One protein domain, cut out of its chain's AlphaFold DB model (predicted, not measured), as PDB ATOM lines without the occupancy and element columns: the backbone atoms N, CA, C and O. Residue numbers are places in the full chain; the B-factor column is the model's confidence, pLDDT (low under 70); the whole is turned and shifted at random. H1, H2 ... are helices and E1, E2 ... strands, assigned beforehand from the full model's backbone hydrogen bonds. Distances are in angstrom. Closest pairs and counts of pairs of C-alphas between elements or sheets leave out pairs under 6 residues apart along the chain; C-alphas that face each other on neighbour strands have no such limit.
ATOM      1  N   ASP A   7     -12.285  -9.078  35.290       95.12
ATOM      2  CA  ASP A   7     -12.765  -9.001  36.676       95.12
ATOM      3  C   ASP A   7     -12.722  -7.568  37.223       95.12
ATOM      4  O   ASP A   7     -13.676  -7.129  37.867       95.12
ATOM      5  N   ASP A   8     -11.680  -6.796  36.895       95.44
ATOM      6  CA  ASP A   8     -11.616  -5.371  37.245       95.44
ATOM      7  C   ASP A   8     -12.745  -4.573  36.566       95.44
ATOM      8  O   ASP A   8     -13.350  -3.685  37.174       95.44
ATOM      9  N   GLN A   9     -13.066  -4.898  35.305       93.81
ATOM     10  CA  GLN A   9     -14.180  -4.275  34.585       93.81
ATOM     11  C   GLN A   9     -15.524  -4.627  35.228       93.81
ATOM     12  O   GLN A   9     -16.342  -3.726  35.414       93.81
ATOM     13  N   TRP A  10     -15.740  -5.891  35.608       95.38
ATOM     14  CA  TRP A  10     -16.939  -6.342  36.321       95.38
ATOM     15  C   TRP A  10     -17.085  -5.669  37.682       95.38
ATOM     16  O   TRP A  10     -18.173  -5.197  38.016       95.38
ATOM     17  N   ARG A  11     -15.993  -5.545  38.443       95.50
ATOM     18  CA  ARG A  11     -16.012  -4.841  39.727       95.50
ATOM     19  C   ARG A  11     -16.375  -3.369  39.554       95.50
ATOM     20  O   ARG A  11     -17.194  -2.861  40.322       95.50
ATOM     21  N   SER A  12     -15.827  -2.703  38.536       92.25
ATOM     22  CA  SER A  12     -16.161  -1.302  38.253       92.25
ATOM     23  C   SER A  12     -17.569  -1.117  37.694       92.25
ATOM     24  O   SER A  12     -18.227  -0.109  37.971       92.25
ATOM     25  N   PHE A  13     -18.062  -2.095  36.936       92.12
ATOM     26  CA  PHE A  13     -19.445  -2.149  36.478       92.12
ATOM     27  C   PHE A  13     -20.408  -2.278  37.662       92.12
ATOM     28  O   PHE A  13     -21.372  -1.519  37.741       92.12
ATOM     29  N   GLN A  14     -20.104  -3.139  38.638       93.88
ATOM     30  CA  GLN A  14     -20.864  -3.250  39.885       93.88
ATOM     31  C   GLN A  14     -20.927  -1.912  40.633       93.88
ATOM     32  O   GLN A  14     -22.016  -1.472  40.999       93.88
ATOM     33  N   THR A  15     -19.787  -1.229  40.808       90.44
ATOM     34  CA  THR A  15     -19.733   0.105  41.436       90.44
ATOM     35  C   THR A  15     -20.645   1.096  40.718       90.44
ATOM     36  O   THR A  15     -21.370   1.866  41.347       90.44
ATOM     37  N   PHE A  16     -20.626   1.085  39.384       87.75
ATOM     38  CA  PHE A  16     -21.470   1.962  38.583       87.75
ATOM     39  C   PHE A  16     -22.954   1.639  38.729       87.75
ATOM     40  O   PHE A  16     -23.738   2.566  38.912       87.75
ATOM     41  N   VAL A  17     -23.343   0.363  38.678       88.62
ATOM     42  CA  VAL A  17     -24.737  -0.053  38.882       88.62
ATOM     43  C   VAL A  17     -25.215   0.385  40.265       88.62
ATOM     44  O   VAL A  17     -26.259   1.026  40.352       88.62
ATOM     45  N   ALA A  18     -24.425   0.138  41.318       88.69
ATOM     46  CA  ALA A  18     -24.731   0.556  42.688       88.69
ATOM     47  C   ALA A  18     -24.921   2.075  42.795       88.69
ATOM     48  O   ALA A  18     -25.903   2.552  43.364       88.69
ATOM     49  N   ALA A  19     -24.009   2.845  42.194       82.94
ATOM     50  CA  ALA A  19     -24.126   4.292  42.137       82.94
ATOM     51  C   ALA A  19     -25.402   4.719  41.392       82.94
ATOM     52  O   ALA A  19     -26.169   5.527  41.908       82.94
ATOM     53  N   TYR A  20     -25.671   4.151  40.216       83.56
ATOM     54  CA  TYR A  20     -26.826   4.522  39.403       83.56
ATOM     55  C   TYR A  20     -28.137   4.299  40.166       83.56
ATOM     56  O   TYR A  20     -28.928   5.232  40.307       83.56
ATOM     57  N   ILE A  21     -28.346   3.102  40.723       85.25
ATOM     58  CA  ILE A  21     -29.583   2.771  41.446       85.25
ATOM     59  C   ILE A  21     -29.757   3.606  42.722       85.25
ATOM     60  O   ILE A  21     -30.874   4.032  43.024       85.25
ATOM     61  N   ALA A  22     -28.665   3.921  43.428       82.44
ATOM     62  CA  ALA A  22     -28.694   4.820  44.581       82.44
ATOM     63  C   ALA A  22     -29.142   6.241  44.193       82.44
ATOM     64  O   ALA A  22     -29.796   6.930  44.979       82.44
ATOM     65  N   GLY A  23     -28.820   6.678  42.972       78.06
ATOM     66  CA  GLY A  23     -29.197   7.985  42.436       78.06
ATOM     67  C   GLY A  23     -30.637   8.114  41.968       78.06
ATOM     68  O   GLY A  23     -31.180   9.221  42.011       78.06
ATOM     69  N   MET A  24     -31.245   7.013  41.521       80.25
ATOM     70  CA  MET A  24     -32.615   7.009  41.010       80.25
ATOM     71  C   MET A  24     -33.581   7.460  42.108       80.25
ATOM     72  O   MET A  24     -33.504   6.972  43.227       80.25
ATOM     73  N   LEU A  25     -34.512   8.360  41.817       77.31
ATOM     74  CA  LEU A  25     -35.499   8.861  42.783       77.31
ATOM     75  C   LEU A  25     -36.794   9.331  42.112       77.31
ATOM     76  O   LEU A  25     -37.862   9.291  42.722       77.31
ATOM     77  N   HIS A  26     -36.711   9.806  40.870       76.62
ATOM     78  CA  HIS A  26     -37.851  10.329  40.141       76.62
ATOM     79  C   HIS A  26     -38.687   9.179  39.565       76.62
ATOM     80  O   HIS A  26     -38.105   8.242  39.034       76.62
ATOM     81  N   PRO A  27     -40.030   9.266  39.516       75.88
ATOM     82  CA  PRO A  27     -40.884   8.229  38.910       75.88
ATOM     83  C   PRO A  27     -40.643   7.961  37.414       75.88
ATOM     84  O   PRO A  27     -41.250   7.076  36.834       75.88
ATOM     85  N   ARG A  28     -39.801   8.774  36.765       75.38
ATOM     86  CA  ARG A  28     -39.391   8.608  35.360       75.38
ATOM     87  C   ARG A  28     -37.991   8.017  35.237       75.38
ATOM     88  O   ARG A  28     -37.524   7.842  34.116       75.38
ATOM     89  N   ASP A  29     -37.311   7.781  36.356       78.06
ATOM     90  CA  ASP A  29     -35.993   7.168  36.364       78.06
ATOM     91  C   ASP A  29     -36.150   5.685  36.049       78.06
ATOM     92  O   ASP A  29     -36.809   4.936  36.773       78.06
ATOM     93  N   VAL A  30     -35.509   5.292  34.957       82.12
ATOM     94  CA  VAL A  30     -35.427   3.926  34.462       82.12
ATOM     95  C   VAL A  30     -33.968   3.653  34.128       82.12
ATOM     96  O   VAL A  30     -33.271   4.517  33.590       82.12
ATOM     97  N   PHE A  31     -33.504   2.453  34.452       85.06
ATOM     98  CA  PHE A  31     -32.181   1.955  34.103       85.06
ATOM     99  C   PHE A  31     -32.304   0.540  33.564       85.06
ATOM    100  O   PHE A  31     -32.890  -0.325  34.200       85.06
ATOM    101  N   THR A  32     -31.754   0.304  32.384       86.62
ATOM    102  CA  THR A  32     -31.846  -0.971  31.682       86.62
ATOM    103  C   THR A  32     -30.465  -1.459  31.288       86.62
ATOM    104  O   THR A  32     -29.612  -0.679  30.850       86.62
ATOM    105  N   ILE A  33     -30.274  -2.767  31.422       88.56
ATOM    106  CA  ILE A  33     -29.085  -3.490  30.984       88.56
ATOM    107  C   ILE A  33     -29.553  -4.504  29.947       88.56
ATOM    108  O   ILE A  33     -30.414  -5.333  30.228       88.56
ATOM    109  N   SER A  34     -29.020  -4.419  28.736       87.44
ATOM    110  CA  SER A  34     -29.383  -5.283  27.604       87.44
ATOM    111  C   SER A  34     -28.140  -5.951  27.024       87.44
ATOM    112  O   SER A  34     -27.035  -5.445  27.240       87.44
ATOM    113  N   PRO A  35     -28.269  -7.037  26.244       87.25
ATOM    114  CA  PRO A  35     -27.155  -7.521  25.441       87.25
ATOM    115  C   PRO A  35     -26.754  -6.433  24.441       87.25
ATOM    116  O   PRO A  35     -27.606  -5.730  23.902       87.25
ATOM    117  N   ARG A  36     -25.471  -6.296  24.120       83.56
ATOM    118  CA  ARG A  36     -24.996  -5.246  23.203       83.56
ATOM    119  C   ARG A  36     -25.636  -5.303  21.814       83.56
ATOM    120  O   ARG A  36     -25.778  -4.274  21.158       83.56
ATOM    121  N   PHE A  37     -26.033  -6.495  21.376       79.94
ATOM    122  CA  PHE A  37     -26.635  -6.755  20.068       79.94
ATOM    123  C   PHE A  37     -28.173  -6.690  20.054       79.94
ATOM    124  O   PHE A  37     -28.761  -6.797  18.980       79.94
ATOM    125  N   ALA A  38     -28.834  -6.525  21.204       71.81
ATOM    126  CA  ALA A  38     -30.291  -6.548  21.302       71.81
ATOM    127  C   ALA A  38     -30.811  -5.414  22.188       71.81
ATOM    128  O   ALA A  38     -30.213  -5.050  23.193       71.81
ATOM    129  N   VAL A  39     -31.944  -4.835  21.800       62.91
ATOM    130  CA  VAL A  39     -32.531  -3.689  22.511       62.91
ATOM    131  C   VAL A  39     -33.690  -4.110  23.409       62.91
ATOM    132  O   VAL A  39     -33.948  -3.444  24.405       62.91
ATOM    133  N   MET A  40     -34.398  -5.187  23.054       67.25
ATOM    134  CA  MET A  40     -35.624  -5.611  23.727       67.25
ATOM    135  C   MET A  40     -35.789  -7.142  23.693       67.25
ATOM    136  O   MET A  40     -35.477  -7.740  22.657       67.25
ATOM    137  N   PRO A  41     -36.358  -7.748  24.752       71.62
ATOM    138  CA  PRO A  41     -36.486  -7.165  26.092       71.62
ATOM    139  C   PRO A  41     -35.098  -7.027  26.756       71.62
ATOM    140  O   PRO A  41     -34.185  -7.790  26.421       71.62
ATOM    141  N   PRO A  42     -34.893  -6.045  27.654       84.69
ATOM    142  CA  PRO A  42     -33.636  -5.929  28.382       84.69
ATOM    143  C   PRO A  42     -33.450  -7.132  29.321       84.69
ATOM    144  O   PRO A  42     -34.404  -7.795  29.722       84.69
ATOM    145  N   LEU A  43     -32.202  -7.413  29.693       91.31
ATOM    146  CA  LEU A  43     -31.889  -8.451  30.681       91.31
ATOM    147  C   LEU A  43     -32.319  -8.015  32.080       91.31
ATOM    148  O   LEU A  43     -32.776  -8.837  32.868       91.31
ATOM    149  N   VAL A  44     -32.163  -6.724  32.370       91.81
ATOM    150  CA  VAL A  44     -32.488  -6.107  33.655       91.81
ATOM    151  C   VAL A  44     -33.149  -4.765  33.410       91.81
ATOM    152  O   VAL A  44     -32.677  -3.981  32.584       91.81
ATOM    153  N   GLU A  45     -34.186  -4.480  34.184       90.50
ATOM    154  CA  GLU A  45     -34.772  -3.158  34.333       90.50
ATOM    155  C   GLU A  45     -34.851  -2.795  35.816       90.50
ATOM    156  O   GLU A  45     -35.387  -3.547  36.626       90.50
ATOM    157  N   PHE A  46     -34.373  -1.602  36.149       89.81
ATOM    158  CA  PHE A  46     -34.706  -0.902  37.375       89.81
ATOM    159  C   PHE A  46     -35.627   0.271  37.058       89.81
ATOM    160  O   PHE A  46     -35.350   1.040  36.134       89.81
ATOM    161  N   ARG A  47     -36.670   0.465  37.867       87.44
ATOM    162  CA  ARG A  47     -37.584   1.611  37.763       87.44
ATOM    163  C   ARG A  47     -37.952   2.182  39.128       87.44
ATOM    164  O   ARG A  47     -37.989   1.465  40.129       87.44
ATOM    165  N   CYS A  48     -38.247   3.475  39.156       83.69
ATOM    166  CA  CYS A  48     -38.827   4.148  40.315       83.69
ATOM    167  C   CYS A  48     -40.335   4.286  40.166       83.69
ATOM    168  O   CYS A  48     -40.815   4.697  39.114       83.69
ATOM    169  N   ASP A  49     -41.079   4.061  41.243       84.19
ATOM    170  CA  ASP A  49     -42.496   4.418  41.267       84.19
ATOM    171  C   ASP A  49     -42.750   5.856  41.755       84.19
ATOM    172  O   ASP A  49     -41.836   6.624  42.071       84.19
ATOM    173  N   ALA A  50     -44.033   6.216  41.858       81.19
ATOM    174  CA  ALA A  50     -44.502   7.511  42.350       81.19
ATOM    175  C   ALA A  50     -44.067   7.851  43.790       81.19
ATOM    176  O   ALA A  50     -44.157   9.014  44.184       81.19
ATOM    177  N   TYR A  51     -43.586   6.885  44.569       82.44
ATOM    178  CA  TYR A  51     -43.099   7.069  45.938       82.44
ATOM    179  C   TYR A  51     -41.568   7.028  46.021       82.44
ATOM    180  O   TYR A  51     -41.002   7.161  47.104       82.44
ATOM    181  N   GLY A  52     -40.888   6.865  44.882       77.06
ATOM    182  CA  GLY A  52     -39.443   6.702  44.818       77.06
ATOM    183  C   GLY A  52     -38.976   5.311  45.242       77.06
ATOM    184  O   GLY A  52     -37.778   5.129  45.441       77.06
ATOM    185  N   ARG A  53     -39.863   4.315  45.384       85.31
ATOM    186  CA  ARG A  53     -39.450   2.926  45.652       85.31
ATOM    187  C   ARG A  53     -38.791   2.343  44.405       85.31
ATOM    188  O   ARG A  53     -39.212   2.649  43.290       85.31
ATOM    189  N   LEU A  54     -37.743   1.548  44.608       87.25
ATOM    190  CA  LEU A  54     -36.984   0.911  43.534       87.25
ATOM    191  C   LEU A  54     -37.576  -0.468  43.234       87.25
ATOM    192  O   LEU A  54     -37.792  -1.273  44.141       87.25
ATOM    193  N   TRP A  55     -37.813  -0.727  41.958       90.88
ATOM    194  CA  TRP A  55     -38.365  -1.974  41.448       90.88
ATOM    195  C   TRP A  55     -37.399  -2.585  40.442       90.88
ATOM    196  O   TRP A  55     -36.790  -1.849  39.668       90.88
ATOM    197  N   LEU A  56     -37.280  -3.910  40.465       91.94
ATOM    198  CA  LEU A  56     -36.430  -4.716  39.594       91.94
ATOM    199  C   LEU A  56     -37.291  -5.672  38.764       91.94
ATOM    200  O   LEU A  56     -38.118  -6.394  39.321       91.94
ATOM    201  N   SER A  57     -37.029  -5.727  37.465       90.56
ATOM    202  CA  SER A  57     -37.583  -6.704  36.524       90.56
ATOM    203  C   SER A  57     -36.462  -7.367  35.722       90.56
ATOM    204  O   SER A  57     -35.417  -6.760  35.476       90.56
ATOM    205  N   ILE A  58     -36.664  -8.629  35.330       90.25
ATOM    206  CA  ILE A  58     -35.642  -9.458  34.673       90.25
ATOM    207  C   ILE A  58     -36.195 -10.045  33.371       90.25
ATOM    208  O   ILE A  58     -37.277 -10.636  33.346       90.25
ATOM    209  N   GLY A  59     -35.413  -9.935  32.297       86.19
ATOM    210  CA  GLY A  59     -35.661 -10.596  31.017       86.19
ATOM    211  C   GLY A  59     -37.035 -10.280  30.427       86.19
ATOM    212  O   GLY A  59     -37.407  -9.125  30.267       86.19
ATOM    213  N   ALA A  60     -37.807 -11.322  30.107       82.62
ATOM    214  CA  ALA A  60     -39.123 -11.188  29.475       82.62
ATOM    215  C   ALA A  60     -40.161 -10.417  30.316       82.62
ATOM    216  O   ALA A  60     -41.159  -9.969  29.764       82.62
ATOM    217  N   LEU A  61     -39.927 -10.266  31.625       80.75
ATOM    218  CA  LEU A  61     -40.780  -9.482  32.521       80.75
ATOM    219  C   LEU A  61     -40.383  -8.002  32.569       80.75
ATOM    220  O   LEU A  61     -41.111  -7.186  33.129       80.75
ATOM    221  N   ALA A  62     -39.233  -7.631  32.005       77.38
ATOM    222  CA  ALA A  62     -38.869  -6.231  31.889       77.38
ATOM    223  C   ALA A  62     -39.815  -5.510  30.918       77.38
ATOM    224  O   ALA A  62     -40.146  -6.036  29.853       77.38
ATOM    225  N   TRP A  63     -40.251  -4.313  31.311       75.69
ATOM    226  CA  TRP A  63     -41.328  -3.534  30.686       75.69
ATOM    227  C   TRP A  63     -42.714  -4.182  30.699       75.69
ATOM    228  O   TRP A  63     -43.599  -3.725  29.976       75.69
ATOM    229  N   SER A  64     -42.928  -5.217  31.512       75.69
ATOM    230  CA  SER A  64     -44.275  -5.730  31.745       75.69
ATOM    231  C   SER A  64     -45.006  -4.873  32.786       75.69
ATOM    232  O   SER A  64     -44.439  -4.431  33.795       75.69
ATOM    233  N   ASP A  65     -46.293  -4.648  32.526       73.38
ATOM    234  CA  ASP A  65     -47.234  -3.993  33.440       73.38
ATOM    235  C   ASP A  65     -47.957  -5.006  34.350       73.38
ATOM    236  O   ASP A  65     -48.829  -4.634  35.138       73.38
ATOM    237  N   GLU A  66     -47.613  -6.296  34.259       77.69
ATOM    238  CA  GLU A  66     -48.168  -7.336  35.126       77.69
ATOM    239  C   GLU A  66     -47.748  -7.116  36.589       77.69
ATOM    240  O   GLU A  66     -46.626  -6.701  36.897       77.69
ATOM    241  N   ALA A  67     -48.665  -7.391  37.520       71.56
ATOM    242  CA  ALA A  67     -48.484  -7.065  38.935       71.56
ATOM    243  C   ALA A  67     -47.303  -7.807  39.594       71.56
ATOM    244  O   ALA A  67     -46.751  -7.327  40.583       71.56
ATOM    245  N   ASP A  68     -46.919  -8.962  39.053       81.44
ATOM    246  CA  ASP A  68     -45.825  -9.827  39.498       81.44
ATOM    247  C   ASP A  68     -44.571  -9.744  38.607       81.44
ATOM    248  O   ASP A  68     -43.573 -10.408  38.887       81.44
ATOM    249  N   ALA A  69     -44.565  -8.879  37.587       84.12
ATOM    250  CA  ALA A  69     -43.420  -8.701  36.694       84.12
ATOM    251  C   ALA A  69     -42.229  -7.965  37.325       84.12
ATOM    252  O   ALA A  69     -41.124  -7.964  36.774       84.12
ATOM    253  N   SER A  70     -42.439  -7.304  38.465       87.44
ATOM    254  CA  SER A  70     -41.398  -6.547  39.155       87.44
ATOM    255  C   SER A  70     -41.393  -6.823  40.647       87.44
ATOM    256  O   SER A  70     -42.442  -6.822  41.289       87.44
ATOM    257  N   VAL A  71     -40.202  -6.973  41.216       90.75
ATOM    258  CA  VAL A  71     -39.998  -7.111  42.659       90.75
ATOM    259  C   VAL A  71     -39.465  -5.810  43.235       90.75
ATOM    260  O   VAL A  71     -38.613  -5.151  42.637       90.75
ATOM    261  N   GLN A  72     -39.965  -5.416  44.403       91.00
ATOM    262  CA  GLN A  72     -39.410  -4.269  45.108       91.00
ATOM    263  C   GLN A  72     -38.039  -4.652  45.672       91.00
ATOM    264  O   GLN A  72     -37.910  -5.664  46.361       91.00
ATOM    265  N   VAL A  73     -37.029  -3.825  45.418       89.75
ATOM    266  CA  VAL A  73     -35.676  -4.001  45.962       89.75
ATOM    267  C   VAL A  73     -35.353  -2.893  46.959       89.75
ATOM    268  O   VAL A  73     -35.846  -1.764  46.853       89.75
ATOM    269  N   SER A  74     -34.543  -3.228  47.965       83.81
ATOM    270  CA  SER A  74     -34.112  -2.257  48.971       83.81
ATOM    271  C   SER A  74     -33.190  -1.206  48.357       83.81
ATOM    272  O   SER A  74     -32.356  -1.506  47.504       83.81
ATOM    273  N   ARG A  75     -33.331   0.035  48.825       77.69
ATOM    274  CA  ARG A  75     -32.438   1.151  48.480       77.69
ATOM    275  C   ARG A  75     -31.312   1.356  49.478       77.69
ATOM    276  O   ARG A  75     -30.388   2.101  49.176       77.69
ATOM    277  N   ASP A  76     -31.409   0.728  50.642       81.50
ATOM    278  CA  ASP A  76     -30.453   0.925  51.729       81.50
ATOM    279  C   ASP A  76     -29.152   0.142  51.487       81.50
ATOM    280  O   ASP A  76     -28.117   0.464  52.059       81.50
ATOM    281  N   GLU A  77     -29.184  -0.841  50.578       85.19
ATOM    282  CA  GLU A  77     -28.055  -1.722  50.257       85.19
ATOM    283  C   GLU A  77     -27.773  -1.755  48.736       85.19
ATOM    284  O   GLU A  77     -27.816  -2.818  48.107       85.19
ATOM    285  N   PRO A  78     -27.480  -0.604  48.093       86.06
ATOM    286  CA  PRO A  78     -27.302  -0.538  46.639       86.06
ATOM    287  C   PRO A  78     -26.137  -1.415  46.151       86.06
ATOM    288  O   PRO A  78     -26.207  -2.015  45.080       86.06
ATOM    289  N   SER A  79     -25.082  -1.552  46.955       90.00
ATOM    290  CA  SER A  79     -23.935  -2.416  46.654       90.00
ATOM    291  C   SER A  79     -24.328  -3.895  46.581       90.00
ATOM    292  O   SER A  79     -23.867  -4.605  45.690       90.00
ATOM    293  N   GLN A  80     -25.223  -4.353  47.462       92.38
ATOM    294  CA  GLN A  80     -25.714  -5.732  47.457       92.38
ATOM    295  C   GLN A  80     -26.610  -6.004  46.248       92.38
ATOM    296  O   GLN A  80     -26.439  -7.018  45.574       92.38
ATOM    297  N   VAL A  81     -27.528  -5.084  45.935       91.56
ATOM    298  CA  VAL A  81     -28.388  -5.192  44.745       91.56
ATOM    299  C   VAL A  81     -27.540  -5.225  43.471       91.56
ATOM    300  O   VAL A  81     -27.777  -6.046  42.582       91.56
ATOM    301  N   ALA A  82     -26.510  -4.379  43.385       92.25
ATOM    302  CA  ALA A  82     -25.591  -4.369  42.255       92.25
ATOM    303  C   ALA A  82     -24.782  -5.667  42.143       92.25
ATOM    304  O   ALA A  82     -24.659  -6.192  41.040       92.25
ATOM    305  N   ALA A  83     -24.274  -6.207  43.256       94.56
ATOM    306  CA  ALA A  83     -23.546  -7.476  43.271       94.56
ATOM    307  C   ALA A  83     -24.417  -8.631  42.757       94.56
ATOM    308  O   ALA A  83     -24.032  -9.318  41.817       94.56
ATOM    309  N   GLN A  84     -25.645  -8.764  43.271       94.38
ATOM    310  CA  GLN A  84     -26.600  -9.781  42.807       94.38
ATOM    311  C   GLN A  84     -26.934  -9.632  41.317       94.38
ATOM    312  O   GLN A  84     -27.042 -10.618  40.590       94.38
ATOM    313  N   THR A  85     -27.068  -8.389  40.849       93.62
ATOM    314  CA  THR A  85     -27.314  -8.090  39.432       93.62
ATOM    315  C   THR A  85     -26.129  -8.515  38.566       93.62
ATOM    316  O   THR A  85     -26.320  -9.127  37.518       93.62
ATOM    317  N   VAL A  86     -24.903  -8.218  39.000       94.19
ATOM    318  CA  VAL A  86     -23.678  -8.599  38.292       94.19
ATOM    319  C   VAL A  86     -23.490 -10.110  38.274       94.19
ATOM    320  O   VAL A  86     -23.232 -10.660  37.207       94.19
ATOM    321  N   ASP A  87     -23.685 -10.789  39.400       94.69
ATOM    322  CA  ASP A  87     -23.589 -12.249  39.480       94.69
ATOM    323  C   ASP A  87     -24.578 -12.927  38.525       94.69
ATOM    324  O   ASP A  87     -24.214 -13.851  37.796       94.69
ATOM    325  N   MET A  88     -25.811 -12.417  38.456       94.50
ATOM    326  CA  MET A  88     -26.806 -12.889  37.495       94.50
ATOM    327  C   MET A  88     -26.350 -12.664  36.047       94.50
ATOM    328  O   MET A  88     -26.435 -13.586  35.238       94.50
ATOM    329  N   LEU A  89     -25.852 -11.468  35.709       93.94
ATOM    330  CA  LEU A  89     -25.384 -11.146  34.354       93.94
ATOM    331  C   LEU A  89     -24.198 -12.023  33.932       93.94
ATOM    332  O   LEU A  89     -24.175 -12.497  32.801       93.94
ATOM    333  N   ARG A  90     -23.257 -12.293  34.843       93.56
ATOM    334  CA  ARG A  90     -22.116 -13.199  34.618       93.56
ATOM    335  C   ARG A  90     -22.538 -14.657  34.428       93.56
ATOM    336  O   ARG A  90     -21.795 -15.435  33.839       93.56
ATOM    337  N   GLY A  91     -23.712 -15.038  34.928       91.75
ATOM    338  CA  GLY A  91     -24.301 -16.358  34.707       91.75
ATOM    339  C   GLY A  91     -24.884 -16.554  33.302       91.75
ATOM    340  O   GLY A  91     -25.205 -17.686  32.932       91.75
ATOM    341  N   ILE A  92     -25.028 -15.487  32.510       89.75
ATOM    342  CA  ILE A  92     -25.555 -15.555  31.143       89.75
ATOM    343  C   ILE A  92     -24.430 -15.983  30.202       89.75
ATOM    344  O   ILE A  92     -23.407 -15.316  30.088       89.75
ATOM    345  N   LYS A  93     -24.634 -17.096  29.491       84.94
ATOM    346  CA  LYS A  93     -23.614 -17.741  28.648       84.94
ATOM    347  C   LYS A  93     -23.011 -16.802  27.595       84.94
ATOM    348  O   LYS A  93     -21.848 -16.947  27.230       84.94
ATOM    349  N   GLU A  94     -23.808 -15.876  27.082       84.12
ATOM    350  CA  GLU A  94     -23.425 -14.923  26.043       84.12
ATOM    351  C   GLU A  94     -22.710 -13.671  26.585       84.12
ATOM    352  O   GLU A  94     -22.266 -12.848  25.787       84.12
ATOM    353  N   VAL A  95     -22.591 -13.515  27.909       88.31
ATOM    354  CA  VAL A  95     -22.025 -12.332  28.572       88.31
ATOM    355  C   VAL A  95     -20.730 -12.725  29.281       88.31
ATOM    356  O   VAL A  95     -20.747 -13.317  30.356       88.31
ATOM    357  N   ASN A  96     -19.589 -12.393  28.678       89.00
ATOM    358  CA  ASN A  96     -18.271 -12.705  29.240       89.00
ATOM    359  C   ASN A  96     -17.642 -11.473  29.896       89.00
ATOM    360  O   ASN A  96     -17.019 -11.569  30.954       89.00
ATOM    361  N   ASP A  97     -17.833 -10.309  29.279       90.69
ATOM    362  CA  ASP A  97     -17.324  -9.022  29.743       90.69
ATOM    363  C   ASP A  97     -18.472  -8.005  29.844       90.69
ATOM    364  O   ASP A  97     -19.423  -8.083  29.061       90.69
ATOM    365  N   PRO A  98     -18.402  -6.990  30.725       90.69
ATOM    366  CA  PRO A  98     -19.424  -5.948  30.742       90.69
ATOM    367  C   PRO A  98     -19.542  -5.201  29.405       90.69
ATOM    368  O   PRO A  98     -20.579  -4.607  29.127       90.69
ATOM    369  N   SER A  99     -18.510  -5.222  28.552       88.75
ATOM    370  CA  SER A  99     -18.577  -4.641  27.205       88.75
ATOM    371  C   SER A  99     -19.446  -5.432  26.218       88.75
ATOM    372  O   SER A  99     -19.735  -4.917  25.134       88.75
ATOM    373  N   ASP A 100     -19.915  -6.627  26.595       89.50
ATOM    374  CA  ASP A 100     -20.970  -7.376  25.901       89.50
ATOM    375  C   ASP A 100     -22.371  -6.843  26.238       89.50
ATOM    376  O   ASP A 100     -23.366  -7.278  25.652       89.50
ATOM    377  N   LEU A 101     -22.465  -5.882  27.163       88.00
ATOM    378  CA  LEU A 101     -23.707  -5.270  27.603       88.00
ATOM    379  C   LEU A 101     -23.859  -3.854  27.051       88.00
ATOM    380  O   LEU A 101     -22.904  -3.139  26.746       88.00
ATOM    381  N   ARG A 102     -25.116  -3.441  26.956       85.50
ATOM    382  CA  ARG A 102     -25.530  -2.079  26.661       85.50
ATOM    383  C   ARG A 102     -26.324  -1.533  27.834       85.50
ATOM    384  O   ARG A 102     -27.262  -2.170  28.312       85.50
ATOM    385  N   LEU A 103     -25.975  -0.318  28.231       82.81
ATOM    386  CA  LEU A 103     -26.650   0.434  29.275       82.81
ATOM    387  C   LEU A 103     -27.549   1.497  28.651       82.81
ATOM    388  O   LEU A 103     -27.148   2.196  27.719       82.81
ATOM    389  N   SER A 104     -28.764   1.630  29.167       78.88
ATOM    390  CA  SER A 104     -29.687   2.692  28.781       78.88
ATOM    391  C   SER A 104     -30.442   3.170  30.008       78.88
ATOM    392  O   SER A 104     -31.006   2.363  30.744       78.88
ATOM    393  N   GLY A 105     -30.474   4.479  30.227       74.00
ATOM    394  CA  GLY A 105     -31.205   5.066  31.338       74.00
ATOM    395  C   GLY A 105     -31.761   6.440  31.001       74.00
ATOM    396  O   GLY A 105     -31.261   7.123  30.105       74.00
ATOM    397  N   SER A 106     -32.837   6.824  31.683       64.38
ATOM    398  CA  SER A 106     -33.444   8.148  31.558       64.38
ATOM    399  C   SER A 106     -32.790   9.140  32.531       64.38
ATOM    400  O   SER A 106     -32.549   8.836  33.702       64.38
ATOM    401  N   GLY A 107     -32.502  10.345  32.024       52.31
ATOM    402  CA  GLY A 107     -32.048  11.505  32.798       52.31
ATOM    403  C   GLY A 107     -30.617  11.983  32.478       52.31
ATOM    404  O   GLY A 107     -29.665  11.224  32.619       52.31
ATOM    405  N   PRO A 108     -30.409  13.268  32.126       40.50
ATOM    406  CA  PRO A 108     -29.072  13.878  32.088       40.50
ATOM    407  C   PRO A 108     -28.489  14.168  33.491       40.50
ATOM    408  O   PRO A 108     -27.336  14.569  33.607       40.50
ATOM    409  N   ALA A 109     -29.269  13.964  34.564       43.06
ATOM    410  CA  ALA A 109     -28.886  14.212  35.960       43.06
ATOM    411  C   ALA A 109     -28.668  12.930  36.794       43.06
ATOM    412  O   ALA A 109     -27.991  12.989  37.819       43.06
ATOM    413  N   SER A 110     -29.181  11.773  36.368       44.06
ATOM    414  CA  SER A 110     -29.049  10.476  37.060       44.06
ATOM    415  C   SER A 110     -27.630   9.893  36.968       44.06
ATOM    416  O   SER A 110     -27.180   9.215  37.886       44.06
ATOM    417  N   SER A 111     -26.871  10.251  35.930       42.12
ATOM    418  CA  SER A 111     -25.475   9.838  35.717       42.12
ATOM    419  C   SER A 111     -24.424  10.753  36.376       42.12
ATOM    420  O   SER A 111     -23.286  10.330  36.570       42.12
ATOM    421  N   VAL A 112     -24.786  11.982  36.777       42.22
ATOM    422  CA  VAL A 112     -23.862  12.985  37.363       42.22
ATOM    423  C   VAL A 112     -24.180  13.308  38.835       42.22
ATOM    424  O   VAL A 112     -23.273  13.631  39.602       42.22
ATOM    425  N   ALA A 113     -25.433  13.168  39.289       41.84
ATOM    426  CA  ALA A 113     -25.829  13.544  40.652       41.84
ATOM    427  C   ALA A 113     -25.297  12.615  41.762       41.84
ATOM    428  O   ALA A 113     -25.239  13.028  42.921       41.84
ATOM    429  N   VAL A 114     -24.875  11.388  41.432       43.41
ATOM    430  CA  VAL A 114     -24.352  10.422  42.419       43.41
ATOM    431  C   VAL A 114     -22.863  10.619  42.678       43.41
ATOM    432  O   VAL A 114     -22.426  10.563  43.824       43.41
ATOM    433  N   LEU A 115     -22.087  10.967  41.648       39.75
ATOM    434  CA  LEU A 115     -20.664  11.273  41.822       39.75
ATOM    435  C   LEU A 115     -20.430  12.569  42.622       39.75
ATOM    436  O   LEU A 115     -19.358  12.751  43.193       39.75
ATOM    437  N   ALA A 116     -21.427  13.455  42.704       38.59
ATOM    438  CA  ALA A 116     -21.301  14.771  43.329       38.59
ATOM    439  C   ALA A 116     -21.863  14.884  44.762       38.59
ATOM    440  O   ALA A 116     -21.800  15.975  45.325       38.59
ATOM    441  N   LYS A 117     -22.456  13.824  45.350       48.38
ATOM    442  CA  LYS A 117     -23.246  13.912  46.609       48.38
ATOM    443  C   LYS A 117     -24.243  15.091  46.617       48.38
ATOM    444  O   LYS A 117     -24.576  15.642  47.665       48.38
ATOM    445  N   ALA A 118     -24.704  15.507  45.440       42.19
ATOM    446  CA  ALA A 118     -25.545  16.680  45.268       42.19
ATOM    447  C   ALA A 118     -26.979  16.201  45.046       42.19
ATOM    448  O   ALA A 118     -27.376  15.791  43.952       42.19
ATOM    449  N   GLY A 119     -27.748  16.190  46.131       44.03
ATOM    450  CA  GLY A 119     -29.175  15.920  46.089       44.03
ATOM    451  C   GLY A 119     -29.901  17.050  45.365       44.03
ATOM    452  O   GLY A 119     -29.977  18.163  45.872       44.03
ATOM    453  N   PHE A 120     -30.472  16.758  44.201       43.94
ATOM    454  CA  PHE A 120     -31.576  17.546  43.661       43.94
ATOM    455  C   PHE A 120     -32.861  16.743  43.830       43.94
ATOM    456  O   PHE A 120     -32.926  15.606  43.358       43.94
ATOM    457  N   MET A 121     -33.863  17.344  44.477       51.75
ATOM    458  CA  MET A 121     -35.230  17.411  43.957       51.75
ATOM    459  C   MET A 121     -36.056  18.472  44.693       51.75
ATOM    460  O   MET A 121     -36.068  18.550  45.918       51.75
ATOM    461  N   SER A 122     -36.795  19.249  43.907       46.00
ATOM    462  CA  SER A 122     -37.977  20.002  44.318       46.00
ATOM    463  C   SER A 122     -39.188  19.058  44.354       46.00
ATOM    464  O   SER A 122     -39.502  18.444  43.337       46.00
ATOM    465  N   ALA A 136     -32.313   7.522  52.091       76.56
ATOM    466  CA  ALA A 136     -31.536   6.415  51.538       76.56
ATOM    467  C   ALA A 136     -30.547   6.879  50.454       76.56
ATOM    468  O   ALA A 136     -29.370   6.540  50.515       76.56
ATOM    469  N   ARG A 137     -30.973   7.734  49.510       76.94
ATOM    470  CA  ARG A 137     -30.076   8.324  48.494       76.94
ATOM    471  C   ARG A 137     -28.949   9.155  49.114       76.94
ATOM    472  O   ARG A 137     -27.817   9.099  48.645       76.94
ATOM    473  N   MET A 138     -29.255   9.966  50.126       73.44
ATOM    474  CA  MET A 138     -28.275  10.851  50.771       73.44
ATOM    475  C   MET A 138     -27.301  10.097  51.684       73.44
ATOM    476  O   MET A 138     -26.177  10.557  51.877       73.44
ATOM    477  N   SER A 139     -27.727   8.960  52.239       76.12
ATOM    478  CA  SER A 139     -26.915   8.079  53.079       76.12
ATOM    479  C   SER A 139     -26.309   6.900  52.321       76.12
ATOM    480  O   SER A 139     -25.676   6.063  52.955       76.12
ATOM    481  N   ALA A 140     -26.521   6.804  51.005       76.94
ATOM    482  CA  ALA A 140     -26.054   5.680  50.209       76.94
ATOM    483  C   ALA A 140     -24.529   5.566  50.296       76.94
ATOM    484  O   ALA A 140     -23.800   6.477  49.890       76.94
ATOM    485  N   ASP A 141     -24.071   4.428  50.809       82.69
ATOM    486  CA  ASP A 141     -22.663   4.068  50.858       82.69
ATOM    487  C   ASP A 141     -22.385   3.039  49.761       82.69
ATOM    488  O   ASP A 141     -22.761   1.866  49.849       82.69
ATOM    489  N   VAL A 142     -21.818   3.522  48.657       85.00
ATOM    490  CA  VAL A 142     -21.460   2.671  47.522       85.00
ATOM    491  C   VAL A 142     -20.095   2.074  47.807       85.00
ATOM    492  O   VAL A 142     -19.110   2.803  47.926       85.00
ATOM    493  N   ASP A 143     -20.043   0.749  47.865       88.88
ATOM    494  CA  ASP A 143     -18.799   0.023  48.045       88.88
ATOM    495  C   ASP A 143     -17.922   0.207  46.801       88.88
ATOM    496  O   ASP A 143     -18.240  -0.269  45.705       88.88
ATOM    497  N   VAL A 144     -16.801   0.898  46.993       88.25
ATOM    498  CA  VAL A 144     -15.739   1.090  45.998       88.25
ATOM    499  C   VAL A 144     -14.472   0.308  46.354       88.25
ATOM    500  O   VAL A 144     -13.478   0.377  45.633       88.25
ATOM    501  N   GLU A 145     -14.474  -0.429  47.466       90.75
ATOM    502  CA  GLU A 145     -13.326  -1.216  47.890       90.75
ATOM    503  C   GLU A 145     -13.046  -2.328  46.868       90.75
ATOM    504  O   GLU A 145     -13.944  -3.016  46.372       90.75
ATOM    505  N   GLY A 146     -11.776  -2.453  46.482       89.50
ATOM    506  CA  GLY A 146     -11.346  -3.377  45.434       89.50
ATOM    507  C   GLY A 146     -11.647  -2.928  43.996       89.50
ATOM    508  O   GLY A 146     -11.235  -3.619  43.069       89.50
ATOM    509  N   ASP A 147     -12.297  -1.780  43.764       93.75
ATOM    510  CA  ASP A 147     -12.452  -1.212  42.417       93.75
ATOM    511  C   ASP A 147     -11.170  -0.475  41.991       93.75
ATOM    512  O   ASP A 147     -10.984   0.724  42.222       93.75
ATOM    513  N   ALA A 148     -10.253  -1.208  41.356       95.25
ATOM    514  CA  ALA A 148      -8.969  -0.674  40.905       95.25
ATOM    515  C   ALA A 148      -9.100   0.426  39.828       95.25
ATOM    516  O   ALA A 148      -8.188   1.245  39.667       95.25
ATOM    517  N   ILE A 149     -10.218   0.463  39.092       92.38
ATOM    518  CA  ILE A 149     -10.507   1.499  38.091       92.38
ATOM    519  C   ILE A 149     -10.954   2.788  38.788       92.38
ATOM    520  O   ILE A 149     -10.434   3.860  38.474       92.38
ATOM    521  N   ASP A 150     -11.861   2.693  39.765       91.12
ATOM    522  CA  ASP A 150     -12.272   3.834  40.592       91.12
ATOM    523  C   ASP A 150     -11.077   4.417  41.359       91.12
ATOM    524  O   ASP A 150     -10.851   5.628  41.317       91.12
ATOM    525  N   ALA A 151     -10.241   3.567  41.962       93.62
ATOM    526  CA  ALA A 151      -9.035   3.999  42.665       93.62
ATOM    527  C   ALA A 151      -8.070   4.788  41.757       93.62
ATOM    528  O   ALA A 151      -7.572   5.849  42.148       93.62
ATOM    529  N   ALA A 152      -7.831   4.313  40.530       94.00
ATOM    530  CA  ALA A 152      -6.975   5.010  39.570       94.00
ATOM    531  C   ALA A 152      -7.589   6.331  39.091       94.00
ATOM    532  O   ALA A 152      -6.896   7.352  39.054       94.00
ATOM    533  N   ALA A 153      -8.892   6.349  38.808       89.19
ATOM    534  CA  ALA A 153      -9.587   7.578  38.455       89.19
ATOM    535  C   ALA A 153      -9.525   8.607  39.595       89.19
ATOM    536  O   ALA A 153      -9.270   9.790  39.351       89.19
ATOM    537  N   ARG A 154      -9.703   8.185  40.858       91.00
ATOM    538  CA  ARG A 154      -9.579   9.078  42.026       91.00
ATOM    539  C   ARG A 154      -8.182   9.656  42.149       91.00
ATOM    540  O   ARG A 154      -8.048  10.833  42.477       91.00
ATOM    541  N   ALA A 155      -7.147   8.863  41.873       94.62
ATOM    542  CA  ALA A 155      -5.773   9.352  41.874       94.62
ATOM    543  C   ALA A 155      -5.566  10.479  40.843       94.62
ATOM    544  O   ALA A 155      -4.893  11.465  41.153       94.62
ATOM    545  N   GLU A 156      -6.191  10.383  39.666       92.31
ATOM    546  CA  GLU A 156      -6.166  11.454  38.660       92.31
ATOM    547  C   GLU A 156      -6.902  12.710  39.144       92.31
ATOM    548  O   GLU A 156      -6.353  13.814  39.100       92.31
ATOM    549  N   GLY A 157      -8.100  12.548  39.714       86.31
ATOM    550  CA  GLY A 157      -8.840  13.649  40.338       86.31
ATOM    551  C   GLY A 157      -8.041  14.348  41.447       86.31
ATOM    552  O   GLY A 157      -7.957  15.577  41.481       86.31
ATOM    553  N   HIS A 158      -7.379  13.586  42.324       92.25
ATOM    554  CA  HIS A 158      -6.516  14.128  43.378       92.25
ATOM    555  C   HIS A 158      -5.304  14.878  42.820       92.25
ATOM    556  O   HIS A 158      -4.948  15.936  43.347       92.25
ATOM    557  N   ARG A 159      -4.684  14.383  41.743       94.50
ATOM    558  CA  ARG A 159      -3.579  15.080  41.070       94.50
ATOM    559  C   ARG A 159      -4.046  16.411  40.483       94.50
ATOM    560  O   ARG A 159      -3.400  17.437  40.706       94.50
ATOM    561  N   ALA A 160      -5.193  16.416  39.808       88.62
ATOM    562  CA  ALA A 160      -5.806  17.627  39.274       88.62
ATOM    563  C   ALA A 160      -6.155  18.631  40.389       88.62
ATOM    564  O   ALA A 160      -5.879  19.827  40.258       88.62
ATOM    565  N   PHE A 161      -6.679  18.158  41.526       90.25
ATOM    566  CA  PHE A 161      -6.933  19.006  42.691       90.25
ATOM    567  C   PHE A 161      -5.645  19.594  43.279       90.25
ATOM    568  O   PHE A 161      -5.596  20.784  43.583       90.25
ATOM    569  N   ALA A 162      -4.586  18.795  43.424       94.62
ATOM    570  CA  ALA A 162      -3.308  19.264  43.956       94.62
ATOM    571  C   ALA A 162      -2.695  20.383  43.096       94.62
ATOM    572  O   ALA A 162      -2.142  21.337  43.647       94.62
ATOM    573  N   GLY A 163      -2.840  20.291  41.769       93.88
ATOM    574  CA  GLY A 163      -2.334  21.287  40.823       93.88
ATOM    575  C   GLY A 163      -3.193  22.550  40.692       93.88
ATOM    576  O   GLY A 163      -2.654  23.620  40.428       93.88
ATOM    577  N   THR A 164      -4.513  22.452  40.882       94.06
ATOM    578  CA  THR A 164      -5.448  23.560  40.581       94.06
ATOM    579  C   THR A 164      -6.168  24.138  41.792       94.06
ATOM    580  O   THR A 164      -6.697  25.244  41.716       94.06
ATOM    581  N   ARG A 165      -6.237  23.385  42.897       93.12
ATOM    582  CA  ARG A 165      -7.085  23.655  44.072       93.12
ATOM    583  C   ARG A 165      -8.577  23.812  43.745       93.12
ATOM    584  O   ARG A 165      -9.325  24.366  44.544       93.12
ATOM    585  N   SER A 166      -9.024  23.295  42.598       87.75
ATOM    586  CA  SER A 166     -10.412  23.374  42.139       87.75
ATOM    587  C   SER A 166     -11.090  22.009  42.209       87.75
ATOM    588  O   SER A 166     -10.691  21.068  41.522       87.75
ATOM    589  N   GLY A 167     -12.150  21.911  43.017       79.50
ATOM    590  CA  GLY A 167     -12.961  20.693  43.115       79.50
ATOM    591  C   GLY A 167     -13.647  20.338  41.794       79.50
ATOM    592  O   GLY A 167     -13.656  19.178  41.404       79.50
ATOM    593  N   SER A 168     -14.137  21.330  41.043       76.94
ATOM    594  CA  SER A 168     -14.795  21.091  39.752       76.94
ATOM    595  C   SER A 168     -13.844  20.492  38.714       76.94
ATOM    596  O   SER A 168     -14.223  19.571  37.997       76.94
ATOM    597  N   ILE A 169     -12.596  20.974  38.656       77.38
ATOM    598  CA  ILE A 169     -11.582  20.417  37.747       77.38
ATOM    599  C   ILE A 169     -11.218  18.989  38.168       77.38
ATOM    600  O   ILE A 169     -11.114  18.111  37.314       77.38
ATOM    601  N   ALA A 170     -11.085  18.735  39.472       75.62
ATOM    602  CA  ALA A 170     -10.836  17.397  40.000       75.62
ATOM    603  C   ALA A 170     -11.950  16.402  39.629       75.62
ATOM    604  O   ALA A 170     -11.654  15.296  39.183       75.62
ATOM    605  N   SER A 171     -13.218  16.809  39.742       74.44
ATOM    606  CA  SER A 171     -14.368  15.981  39.364       74.44
ATOM    607  C   SER A 171     -14.417  15.689  37.864       74.44
ATOM    608  O   SER A 171     -14.721  14.564  37.474       74.44
ATOM    609  N   ILE A 172     -14.094  16.674  37.018       76.81
ATOM    610  CA  ILE A 172     -14.016  16.477  35.563       76.81
ATOM    611  C   ILE A 172     -12.896  15.490  35.221       76.81
ATOM    612  O   ILE A 172     -13.128  14.567  34.445       76.81
ATOM    613  N   ALA A 173     -11.710  15.650  35.813       78.12
ATOM    614  CA  ALA A 173     -10.578  14.754  35.586       78.12
ATOM    615  C   ALA A 173     -10.895  13.315  36.022       78.12
ATOM    616  O   ALA A 173     -10.678  12.378  35.259       78.12
ATOM    617  N   PHE A 174     -11.492  13.149  37.205       84.62
ATOM    618  CA  PHE A 174     -11.980  11.861  37.698       84.62
ATOM    619  C   PHE A 174     -12.984  11.208  36.732       84.62
ATOM    620  O   PHE A 174     -12.817  10.051  36.349       84.62
ATOM    621  N   ALA A 175     -14.014  11.947  36.305       79.75
ATOM    622  CA  ALA A 175     -15.055  11.422  35.422       79.75
ATOM    623  C   ALA A 175     -14.514  11.062  34.028       79.75
ATOM    624  O   ALA A 175     -14.880  10.027  33.470       79.75
ATOM    625  N   ALA A 176     -13.623  11.893  33.479       80.44
ATOM    626  CA  ALA A 176     -12.951  11.619  32.216       80.44
ATOM    627  C   ALA A 176     -12.087  10.354  32.306       80.44
ATOM    628  O   ALA A 176     -12.109   9.528  31.394       80.44
ATOM    629  N   GLU A 177     -11.377  10.168  33.419       86.75
ATOM    630  CA  GLU A 177     -10.532   8.999  33.622       86.75
ATOM    631  C   GLU A 177     -11.360   7.717  33.798       86.75
ATOM    632  O   GLU A 177     -11.056   6.710  33.162       86.75
ATOM    633  N   LEU A 178     -12.475   7.755  34.538       85.81
ATOM    634  CA  LEU A 178     -13.427   6.636  34.585       85.81
ATOM    635  C   LEU A 178     -13.923   6.241  33.188       85.81
ATOM    636  O   LEU A 178     -13.930   5.057  32.848       85.81
ATOM    637  N   ALA A 179     -14.331   7.222  32.378       82.06
ATOM    638  CA  ALA A 179     -14.805   6.979  31.017       82.06
ATOM    639  C   ALA A 179     -13.707   6.383  30.122       82.06
ATOM    640  O   ALA A 179     -13.994   5.548  29.270       82.06
ATOM    641  N   ARG A 180     -12.446   6.778  30.332       86.06
ATOM    642  CA  ARG A 180     -11.292   6.260  29.590       86.06
ATOM    643  C   ARG A 180     -10.921   4.826  29.984       86.06
ATOM    644  O   ARG A 180     -10.452   4.067  29.137       86.06
ATOM    645  N   LEU A 181     -11.055   4.476  31.263       88.81
ATOM    646  CA  LEU A 181     -10.603   3.194  31.819       88.81
ATOM    647  C   LEU A 181     -11.625   2.056  31.679       88.81
ATOM    648  O   LEU A 181     -11.242   0.881  31.634       88.81
ATOM    649  N   ARG A 182     -12.916   2.389  31.605       87.88
ATOM    650  CA  ARG A 182     -14.002   1.413  31.464       87.88
ATOM    651  C   ARG A 182     -14.184   1.000  30.004       87.88
ATOM    652  O   ARG A 182     -14.315   1.845  29.127       87.88
TER     653      ARG A 182
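This is residues 7 to 122 and 136 to 182 of the 210 residues of an uncharacterized protein of Mycobacterium sp. 852002-51961_SCH5331710 (UniProt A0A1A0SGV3). A strongly twisted sheet of five strands is at one end and a helical hairpin, H4 and H5, at the other, with H1 between them. H2 crosses H1 beside the sheet, and the hairpin meets H1 through the first turn of H4. The printed part has 163 residues, with named elements in the order H1 E1 E2 E3 E4 H2 E5 H3 H4 H5; the sheet, E4 E3 E2 E1 E5, is antiparallel throughout. The class is mixed, helices and strands. The whole is compact, with a radius of gyration of the C-alphas of 16.2 A and spans of 54 by 41 by 24 A.

H1, residues 7 to 23, is the hub, touching three helices. It is on the sheet but only grazes it, with residues 17 to 22. E1, residues 30 to 35, E2, residues 44 to 48, E3, residues 54 to 58, and E4, residues 71 to 73, form a meander, each strand the antiparallel neighbour of the one before. N 31 and O 46 are 2.9 A apart, N 55 and O 47 2.9 A, and N 56 and O 71 2.8 A, within hydrogen-bond range. H2, residues 78 to 90, touches H1 at a steep tilt of 46 degrees, opposite ways; the closest C-alphas, of Ala 18 and Pro 78, are 4.8 A apart. H2 also only grazes the sheet, with residues 81 to 89. E5, residues 101 to 105, is the antiparallel neighbour of E1, with N 32 and O 104 2.7 A apart. H3, residues 136 to 139, only just touches H1, with 3 pairs of C-alphas within 8 A; the closest are those of Ala 22 and Arg 137, 5.4 A. H4, residues 148 to 164, touches H1 with residues 148 to 150 alone; the closest C-alphas, of Ser 12 and Ile 149, are 6.3 A apart. H5, residues 167 to 181, forms a helical hairpin with H4, at a shallow tilt of 33 degrees, only just short of steep; the C-alphas of Gly 157 and Ala 170 are closest, 4.3 A. H1 and H5 are apart. In H1, H2, H4 and H5 every O i to N i+4 pair is within hydrogen-bond range; H3 is too short for one.

H1 begins at C-alpha 7 (-12.765, -9.001, 36.676) and is 24.3 A long. E1 is 16.8 A, H2 18.2 A and H4 24.5 A. H5, 21.0 A, ends at C-alpha 181 (-10.603, 3.194, 31.819).

The C-alphas farthest apart, of Glu 66 and Gly 163, are 54.3 A apart. Residues 123 to 135 are not printed, and C-alphas 122 and 136 are 16.7 A apart across the cut. Of the links printed whole, E3 to E4 is long. The mean pLDDT of the printed part is 81.5; residues 39 to 40 and 106 to 122 are under 70.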